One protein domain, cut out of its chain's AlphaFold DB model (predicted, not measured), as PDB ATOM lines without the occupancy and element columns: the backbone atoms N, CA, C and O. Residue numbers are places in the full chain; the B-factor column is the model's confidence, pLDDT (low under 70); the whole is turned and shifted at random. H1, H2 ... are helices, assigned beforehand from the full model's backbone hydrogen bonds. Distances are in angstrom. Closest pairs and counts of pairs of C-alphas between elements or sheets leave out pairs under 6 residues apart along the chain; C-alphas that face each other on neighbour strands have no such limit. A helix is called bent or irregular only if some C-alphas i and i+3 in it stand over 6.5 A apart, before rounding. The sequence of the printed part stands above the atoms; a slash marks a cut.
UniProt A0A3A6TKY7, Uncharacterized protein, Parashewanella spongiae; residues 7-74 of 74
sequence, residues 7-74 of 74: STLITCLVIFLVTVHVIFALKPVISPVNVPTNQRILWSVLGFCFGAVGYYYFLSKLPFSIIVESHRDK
ATOM      1  N   SER A   7     199.930 190.650 116.138       88.62
ATOM      2  CA  SER A   7     199.457 190.648 117.531       88.62
ATOM      3  C   SER A   7     198.230 191.545 117.736       88.62
ATOM      4  O   SER A   7     197.269 191.157 118.404       88.62
ATOM      5  N   THR A   8     198.226 192.729 117.121       90.75
ATOM      6  CA  THR A   8     197.089 193.658 117.142       90.75
ATOM      7  C   THR A   8     195.903 193.070 116.384       90.75
ATOM      8  O   THR A   8     194.781 193.120 116.882       90.75
ATOM      9  N   LEU A   9     196.141 192.443 115.226       91.75
ATOM     10  CA  LEU A   9     195.090 191.775 114.450       91.75
ATOM     11  C   LEU A   9     194.442 190.632 115.245       91.75
ATOM     12  O   LEU A   9     193.217 190.564 115.332       91.75
ATOM     13  N   ILE A  10     195.253 189.770 115.865       92.62
ATOM     14  CA  ILE A  10     194.774 188.675 116.719       92.62
ATOM     15  C   ILE A  10     193.942 189.234 117.876       92.62
ATOM     16  O   ILE A  10     192.847 188.745 118.135       92.62
ATOM     17  N   THR A  11     194.416 190.296 118.530       93.62
ATOM     18  CA  THR A  11     193.684 190.944 119.628       93.62
ATOM     19  C   THR A  11     192.323 191.466 119.162       93.62
ATOM     20  O   THR A  11     191.308 191.190 119.802       93.62
ATOM     21  N   CYS A  12     192.265 192.152 118.017       94.56
ATOM     22  CA  CYS A  12     191.008 192.622 117.434       94.56
ATOM     23  C   CYS A  12     190.051 191.466 117.110       94.56
ATOM     24  O   CYS A  12     188.861 191.558 117.412       94.56
ATOM     25  N   LEU A  13     190.557 190.369 116.540       94.31
ATOM     26  CA  LEU A  13     189.753 189.186 116.223       94.31
ATOM     27  C   LEU A  13     189.199 188.514 117.483       94.31
ATOM     28  O   LEU A  13     188.035 188.119 117.494       94.31
ATOM     29  N   VAL A  14     189.985 188.429 118.558       94.06
ATOM     30  CA  VAL A  14     189.526 187.885 119.845       94.06
ATOM     31  C   VAL A  14     188.447 188.777 120.460       94.06
ATOM     32  O   VAL A  14     187.412 188.267 120.884       94.06
ATOM     33  N   ILE A  15     188.630 190.101 120.459       94.56
ATOM     34  CA  ILE A  15     187.614 191.045 120.957       94.56
ATOM     35  C   ILE A  15     186.319 190.916 120.149       94.56
ATOM     36  O   ILE A  15     185.231 190.845 120.726       94.56
ATOM     37  N   PHE A  16     186.424 190.848 118.821       92.81
ATOM     38  CA  PHE A  16     185.275 190.633 117.948       92.81
ATOM     39  C   PHE A  16     184.573 189.309 118.268       92.81
ATOM     40  O   PHE A  16     183.357 189.288 118.459       92.81
ATOM     41  N   LEU A  17     185.333 188.221 118.413       92.25
ATOM     42  CA  LEU A  17     184.800 186.906 118.753       92.25
ATOM     43  C   LEU A  17     184.047 186.939 120.086       92.25
ATOM     44  O   LEU A  17     182.902 186.493 120.146       92.25
ATOM     45  N   VAL A  18     184.643 187.505 121.136       91.44
ATOM     46  CA  VAL A  18     184.006 187.636 122.455       91.44
ATOM     47  C   VAL A  18     182.737 188.482 122.364       91.44
ATOM     48  O   VAL A  18     181.705 188.094 122.904       91.44
ATOM     49  N   THR A  19     182.772 189.590 121.622       92.75
ATOM     50  CA  THR A  19     181.602 190.461 121.419       92.75
ATOM     51  C   THR A  19     180.448 189.696 120.773       92.75
ATOM     52  O   THR A  19     179.312 189.765 121.241       92.75
ATOM     53  N   VAL A  20     180.737 188.898 119.742       89.94
ATOM     54  CA  VAL A  20     179.745 188.037 119.083       89.94
ATOM     55  C   VAL A  20     179.155 187.012 120.062       89.94
ATOM     56  O   VAL A  20     177.937 186.836 120.097       89.94
ATOM     57  N   HIS A  21     179.976 186.381 120.904       89.38
ATOM     58  CA  HIS A  21     179.499 185.429 121.917       89.38
ATOM     59  C   HIS A  21     178.612 186.101 122.973       89.38
ATOM     60  O   HIS A  21     177.577 185.548 123.348       89.38
ATOM     61  N   VAL A  22     178.949 187.320 123.399       89.88
ATOM     62  CA  VAL A  22     178.111 188.112 124.314       89.88
ATOM     63  C   VAL A  22     176.755 188.431 123.680       89.88
ATOM     64  O   VAL A  22     175.725 188.258 124.330       89.88
ATOM     65  N   ILE A  23     176.718 188.821 122.401       89.31
ATOM     66  CA  ILE A  23     175.457 189.069 121.682       89.31
ATOM     67  C   ILE A  23     174.572 187.812 121.686       89.31
ATOM     68  O   ILE A  23     173.371 187.898 121.958       89.31
ATOM     69  N   PHE A  24     175.149 186.635 121.432       86.12
ATOM     70  CA  PHE A  24     174.403 185.376 121.483       86.12
ATOM     71  C   PHE A  24     173.939 185.014 122.897       86.12
ATOM     72  O   PHE A  24     172.816 184.532 123.055       86.12
ATOM     73  N   ALA A  25     174.742 185.300 123.921       87.38
ATOM     74  CA  ALA A  25     174.385 185.078 125.320       87.38
ATOM     75  C   ALA A  25     173.249 185.994 125.816       87.38
ATOM     76  O   ALA A  25     172.495 185.610 126.713       87.38
ATOM     77  N   LEU A  26     173.091 187.184 125.228       86.44
ATOM     78  CA  LEU A  26     172.030 188.133 125.580       86.44
ATOM     79  C   LEU A  26     170.674 187.780 124.961       86.44
ATOM     80  O   LEU A  26     169.637 188.107 125.541       86.44
ATOM     81  N   LYS A  27     170.651 187.088 123.814       84.19
ATOM     82  CA  LYS A  27     169.405 186.742 123.109       84.19
ATOM     83  C   LYS A  27     168.361 186.012 123.975       84.19
ATOM     84  O   LYS A  27     167.196 186.398 123.895       84.19
ATOM     85  N   PRO A  28     168.710 185.014 124.808       81.31
ATOM     86  CA  PRO A  28     167.764 184.367 125.723       81.31
ATOM     87  C   PRO A  28     167.187 185.308 126.789       81.31
ATOM     88  O   PRO A  28     166.053 185.124 127.223       81.31
ATOM     89  N   VAL A  29     167.954 186.321 127.206       81.06
ATOM     90  CA  VAL A  29     167.558 187.275 128.252       81.06
ATOM     91  C   VAL A  29     166.539 188.274 127.712       81.06
ATOM     92  O   VAL A  29     165.504 188.492 128.338       81.06
ATOM     93  N   ILE A  30     166.805 188.832 126.530       82.38
ATOM     94  CA  ILE A  30     165.921 189.807 125.869       82.38
ATOM     95  C   ILE A  30     164.736 189.153 125.150       82.38
ATOM     96  O   ILE A  30     163.867 189.849 124.633       82.38
ATOM     97  N   SER A  31     164.711 187.821 125.061       77.12
ATOM     98  CA  SER A  31     163.646 187.109 124.368       77.12
ATOM     99  C   SER A  31     162.305 187.305 125.093       77.12
ATOM    100  O   SER A  31     162.237 187.093 126.311       77.12
ATOM    101  N   PRO A  32     161.222 187.641 124.364       72.44
ATOM    102  CA  PRO A  32     159.879 187.753 124.933       72.44
ATOM    103  C   PRO A  32     159.273 186.387 125.294       72.44
ATOM    104  O   PRO A  32     158.180 186.320 125.849       72.44
ATOM    105  N   VAL A  33     159.964 185.281 124.994       76.06
ATOM    106  CA  VAL A  33     159.471 183.933 125.278       76.06
ATOM    107  C   VAL A  33     159.398 183.721 126.793       76.06
ATOM    108  O   VAL A  33     160.395 183.875 127.506       76.06
ATOM    109  N   ASN A  34     158.236 183.300 127.288       72.94
ATOM    110  CA  ASN A  34     158.044 182.967 128.694       72.94
ATOM    111  C   ASN A  34     158.699 181.610 129.024       72.94
ATOM    112  O   ASN A  34     158.064 180.559 128.971       72.94
ATOM    113  N   VAL A  35     160.006 181.642 129.289       77.31
ATOM    114  CA  VAL A  35     160.823 180.479 129.659       77.31
ATOM    115  C   VAL A  35     161.331 180.656 131.087       77.31
ATOM    116  O   VAL A  35     161.782 181.760 131.413       77.31
ATOM    117  N   PRO A  36     161.320 179.600 131.923       83.50
ATOM    118  CA  PRO A  36     161.865 179.666 133.272       83.50
ATOM    119  C   PRO A  36     163.331 180.135 133.309       83.50
ATOM    120  O   PRO A  36     164.153 179.830 132.440       83.50
ATOM    121  N   THR A  37     163.659 180.898 134.354       82.94
ATOM    122  CA  THR A  37     164.939 181.609 134.513       82.94
ATOM    123  C   THR A  37     166.158 180.684 134.470       82.94
ATOM    124  O   THR A  37     167.191 181.055 133.920       82.94
ATOM    125  N   ASN A  38     166.042 179.459 134.984       84.19
ATOM    126  CA  ASN A  38     167.111 178.455 134.937       84.19
ATOM    127  C   ASN A  38     167.487 178.053 133.497       84.19
ATOM    128  O   ASN A  38     168.670 177.942 133.178       84.19
ATOM    129  N   GLN A  39     166.501 177.886 132.613       82.88
ATOM    130  CA  GLN A  39     166.725 177.588 131.199       82.88
ATOM    131  C   GLN A  39     167.297 178.798 130.464       82.88
ATOM    132  O   GLN A  39     168.209 178.632 129.657       82.88
ATOM    133  N   ARG A  40     166.849 180.018 130.796       83.12
ATOM    134  CA  ARG A  40     167.441 181.253 130.253       83.12
ATOM    135  C   ARG A  40     168.932 181.351 130.577       83.12
ATOM    136  O   ARG A  40     169.724 181.587 129.670       83.12
ATOM    137  N   ILE A  41     169.317 181.100 131.832       85.44
ATOM    138  CA  ILE A  41     170.726 181.097 132.259       85.44
ATOM    139  C   ILE A  41     171.514 180.029 131.496       85.44
ATOM    140  O   ILE A  41     172.568 180.332 130.940       85.44
ATOM    141  N   LEU A  42     170.990 178.802 131.412       86.69
ATOM    142  CA  LEU A  42     171.644 177.717 130.679       86.69
ATOM    143  C   LEU A  42     171.883 178.091 129.209       86.69
ATOM    144  O   LEU A  42     172.966 177.862 128.678       86.69
ATOM    145  N   TRP A  43     170.899 178.698 128.550       86.06
ATOM    146  CA  TRP A  43     171.030 179.106 127.153       86.06
ATOM    147  C   TRP A  43     171.964 180.294 126.956       86.06
ATOM    148  O   TRP A  43     172.687 180.321 125.963       86.06
ATOM    149  N   SER A  44     172.007 181.239 127.895       86.25
ATOM    150  CA  SER A  44     172.999 182.318 127.883       86.25
ATOM    151  C   SER A  44     174.420 181.769 128.005       86.25
ATOM    152  O   SER A  44     175.294 182.176 127.242       86.25
ATOM    153  N   VAL A  45     174.641 180.794 128.892       88.00
ATOM    154  CA  VAL A  45     175.937 180.111 129.032       88.00
ATOM    155  C   VAL A  45     176.297 179.360 127.749       88.00
ATOM    156  O   VAL A  45     177.412 179.494 127.252       88.00
ATOM    157  N   LEU A  46     175.350 178.635 127.147       86.44
ATOM    158  CA  LEU A  46     175.587 177.939 125.879       86.44
ATOM    159  C   LEU A  46     175.891 178.906 124.725       86.44
ATOM    160  O   LEU A  46     176.782 178.628 123.926       86.44
ATOM    161  N   GLY A  47     175.199 180.044 124.644       85.44
ATOM    162  CA  GLY A  47     175.483 181.098 123.665       85.44
ATOM    163  C   GLY A  47     176.858 181.741 123.871       85.44
ATOM    164  O   GLY A  47     177.541 182.044 122.897       85.44
ATOM    165  N   PHE A  48     177.308 181.880 125.119       87.25
ATOM    166  CA  PHE A  48     178.639 182.399 125.425       87.25
ATOM    167  C   PHE A  48     179.766 181.392 125.141       87.25
ATOM    168  O   PHE A  48     180.834 181.795 124.696       87.25
ATOM    169  N   CYS A  49     179.551 180.094 125.376       86.56
ATOM    170  CA  CYS A  49     180.575 179.063 125.156       86.56
ATOM    171  C   CYS A  49     180.657 178.586 123.700       86.56
ATOM    172  O   CYS A  49     181.742 178.265 123.224       86.56
ATOM    173  N   PHE A  50     179.521 178.516 123.003       87.62
ATOM    174  CA  PHE A  50     179.422 177.932 121.658       87.62
ATOM    175  C   PHE A  50     178.961 178.932 120.587       87.62
ATOM    176  O   PHE A  50     178.759 178.555 119.428       87.62
ATOM    177  N   GLY A  51     178.747 180.198 120.955       85.88
ATOM    178  CA  GLY A  51     178.373 181.264 120.031       85.88
ATOM    179  C   GLY A  51     177.059 180.968 119.313       85.88
ATOM    180  O   GLY A  51     176.026 180.678 119.926       85.88
ATOM    181  N   ALA A  52     177.113 181.000 117.981       81.69
ATOM    182  CA  ALA A  52     175.962 180.744 117.123       81.69
ATOM    183  C   ALA A  52     175.370 179.340 117.322       81.69
ATOM    184  O   ALA A  52     174.151 179.187 117.295       81.69
ATOM    185  N   VAL A  53     176.202 178.321 117.564       83.75
ATOM    186  CA  VAL A  53     175.733 176.935 117.744       83.75
ATOM    187  C   VAL A  53     174.842 176.829 118.982       83.75
ATOM    188  O   VAL A  53     173.753 176.260 118.909       83.75
ATOM    189  N   GLY A  54     175.252 177.451 120.094       82.62
ATOM    190  CA  GLY A  54     174.447 177.511 121.317       82.62
ATOM    191  C   GLY A  54     173.115 178.235 121.102       82.62
ATOM    192  O   GLY A  54     172.072 177.787 121.582       82.62
ATOM    193  N   TYR A  55     173.126 179.307 120.307       80.31
ATOM    194  CA  TYR A  55     171.917 180.048 119.955       80.31
ATOM    195  C   TYR A  55     170.939 179.249 119.077       80.31
ATOM    196  O   TYR A  55     169.742 179.225 119.366       80.31
ATOM    197  N   TYR A  56     171.414 178.579 118.026       82.50
ATOM    198  CA  TYR A  56     170.547 177.772 117.160       82.50
ATOM    199  C   TYR A  56     170.011 176.532 117.873       82.50
ATOM    200  O   TYR A  56     168.857 176.156 117.661       82.50
ATOM    201  N   TYR A  57     170.805 175.942 118.769       82.12
ATOM    202  CA  TYR A  57     170.325 174.885 119.648       82.12
ATOM    203  C   TYR A  57     169.139 175.368 120.491       82.12
ATOM    204  O   TYR A  57     168.101 174.710 120.512       82.12
ATOM    205  N   PHE A  58     169.239 176.550 121.104       77.69
ATOM    206  CA  PHE A  58     168.112 177.179 121.796       77.69
ATOM    207  C   PHE A  58     166.905 177.391 120.869       77.69
ATOM    208  O   PHE A  58     165.796 176.987 121.220       77.69
ATOM    209  N   LEU A  59     167.113 177.953 119.675       78.69
ATOM    210  CA  LEU A  59     166.023 178.205 118.728       78.69
ATOM    211  C   LEU A  59     165.274 176.919 118.353       78.69
ATOM    212  O   LEU A  59     164.052 176.921 118.280       78.69
ATOM    213  N   SER A  60     165.998 175.809 118.181       81.56
ATOM    214  CA  SER A  60     165.412 174.497 117.872       81.56
ATOM    215  C   SER A  60     164.566 173.903 119.005       81.56
ATOM    216  O   SER A  60     163.774 172.992 118.771       81.56
ATOM    217  N   LYS A  61     164.743 174.390 120.240       80.12
ATOM    218  CA  LYS A  61     163.972 173.957 121.413       80.12
ATOM    219  C   LYS A  61     162.742 174.826 121.662       80.12
ATOM    220  O   LYS A  61     161.909 174.452 122.484       80.12
ATOM    221  N   LEU A  62     162.619 175.961 120.973       77.19
ATOM    222  CA  LEU A  62     161.447 176.818 121.067       77.19
ATOM    223  C   LEU A  62     160.298 176.294 120.189       77.19
ATOM    224  O   LEU A  62     160.540 175.824 119.076       77.19
ATOM    225  N   PRO A  63     159.036 176.418 120.636       73.88
ATOM    226  CA  PRO A  63     157.884 176.136 119.792       73.88
ATOM    227  C   PRO A  63     157.856 177.073 118.580       73.88
ATOM    228  O   PRO A  63     158.045 178.284 118.712       73.88
ATOM    229  N   PHE A  64     157.557 176.515 117.405       67.00
ATOM    230  CA  PHE A  64     157.532 177.239 116.127       67.00
ATOM    231  C   PHE A  64     156.640 178.491 116.150       67.00
ATOM    232  O   PHE A  64     156.980 179.503 115.542       67.00
ATOM    233  N   SER A  65     155.532 178.450 116.900       63.72
ATOM    234  CA  SER A  65     154.600 179.573 117.055       63.72
ATOM    235  C   SER A  65     155.261 180.832 117.621       63.72
ATOM    236  O   SER A  65     154.945 181.934 117.191       63.72
ATOM    237  N   ILE A  66     156.225 180.682 118.531       64.88
ATOM    238  CA  ILE A  66     156.874 181.812 119.208       64.88
ATOM    239  C   ILE A  66     158.000 182.410 118.350       64.88
ATOM    240  O   ILE A  66     158.312 183.596 118.447       64.88
ATOM    241  N   ILE A  67     158.593 181.596 117.474       61.72
ATOM    242  CA  ILE A  67     159.626 182.021 116.520       61.72
ATOM    243  C   ILE A  67     159.001 182.878 115.408       61.72
ATOM    244  O   ILE A  67     159.578 183.892 115.016       61.72
ATOM    245  N   VAL A  68     157.818 182.484 114.925       60.34
ATOM    246  CA  VAL A  68     157.087 183.192 113.861       60.34
ATOM    247  C   VAL A  68     156.511 184.522 114.359       60.34
ATOM    248  O   VAL A  68     156.637 185.522 113.656       60.34
ATOM    249  N   GLU A  69     155.950 184.570 115.573       56.19
ATOM    250  CA  GLU A  69     155.396 185.811 116.145       56.19
ATOM    251  C   GLU A  69     156.489 186.876 116.352       56.19
ATOM    252  O   GLU A  69     156.344 188.022 115.936       56.19
ATOM    253  N   SER A  70     157.666 186.476 116.852       58.88
ATOM    254  CA  SER A  70     158.831 187.367 117.005       58.88
ATOM    255  C   SER A  70     159.348 187.968 115.684       58.88
ATOM    256  O   SER A  70     160.141 188.916 115.730       58.88
ATOM    257  N   HIS A  71     158.995 187.384 114.537       57.28
ATOM    258  CA  HIS A  71     159.368 187.868 113.208       57.28
ATOM    259  C   HIS A  71     158.274 188.710 112.541       57.28
ATOM    260  O   HIS A  71     158.568 189.359 111.543       57.28
ATOM    261  N   ARG A  72     157.044 188.694 113.069       53.97
ATOM    262  CA  ARG A  72     155.907 189.475 112.561       53.97
ATOM    263  C   ARG A  72     155.866 190.892 113.147       53.97
ATOM    264  O   ARG A  72     155.416 191.803 112.465       53.97
ATOM    265  N   ASP A  73     156.383 191.068 114.363       51.78
ATOM    266  CA  ASP A  73     156.394 192.347 115.095       51.78
ATOM    267  C   ASP A  73     157.680 193.184 114.888       51.78
ATOM    268  O   ASP A  73     157.996 194.064 115.691       51.78
ATOM    269  N   LYS A  74     158.456 192.904 113.833       48.09
ATOM    270  CA  LYS A  74     159.633 193.686 113.417       48.09
ATOM    271  C   LYS A  74     159.473 194.161 111.985       48.09
ATOM    272  O   LYS A  74     159.934 195.288 111.712       48.09
TER     273      LYS A  74
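This is residues 7 to 74 of the 74 residues of an uncharacterized protein of Parashewanella spongiae (UniProt A0A3A6TKY7). A small up-and-down bundle of three helices, in which H2 and H3 fold back and forth beside the last part of the long H1; the first part of H1, residues 7 to 16, sticks out as a free arm. The short H4 lies beyond the end of H3, turned steeply to it and away from H1 and H2. The printed part has 68 residues, with four named helices in the order H1, H2, H3, H4 and no named strand, and its class is all helix. It is loose, with a radius of gyration of the C-alphas of 13.8 A, and elongated, spanning 46 by 27 by 17 A, the arm of H1 adding to the length.

H1, residues 7 to 30, is the longest helix. It touches H2, residues 37 to 50, with its residues 21 to 29 alone; the closest C-alphas, those of Ala 25 and Ser 44, are 4.0 A apart. H1 and H2 form a helical hairpin, at a shallow tilt of 22 degrees, opposite ways. With its residues 21 to 27 alone H1 touches H3, residues 52 to 61, the same way at a shallow tilt of 15 degrees; the closest C-alphas are those of Phe 24 and Tyr 55, 6.1 A apart. H2 touches H3 with its residues 43 to 48 alone, and the closest C-alphas, those of Gly 47 and Gly 54, are 4.4 A apart. H2 and H3 form a second helical hairpin, opposite ways at a shallow tilt of 35.0 degrees, near the line to a steep one. H3 and H4, residues 64 to 72, are close but not clearly touching, the closest C-alphas being those of Leu 59 and Ile 67, 7.8 A apart, at a steep tilt of 63 degrees, opposite ways. H4 is apart from H1 and from H2. In H2 and H3 every O i to N i+4 pair is within hydrogen-bond range; in H1 18 of 20 are, and in H4 4 of 5.

H1 begins at C-alpha 7, (199.457, 190.648, 117.531), and measures 34.6 A from first to last C-alpha. It is irregular, but only just: C-alphas 25 and 28 are 6.7 A apart. H2 measures 19.7 A from C-alpha 37, (164.939, 181.609, 134.513), to C-alpha 50. H3 measures 14.4 A. H4 measures 12.8 A and ends at C-alpha 72, (155.907, 189.475, 112.561).

The two C-alphas farthest apart, those of Ser 7 and Ser 65, are 46.2 A apart. Without residues 7 to 16, which stand free, the body spans 30 by 24 by 17 A. The printed part has no cut. The links H2 to H3 and H3 to H4 are tight, the link H1 to H2 is short, and no link is long. The mean pLDDT of the printed part is 80.9, and residues 64 to 74 are under 70.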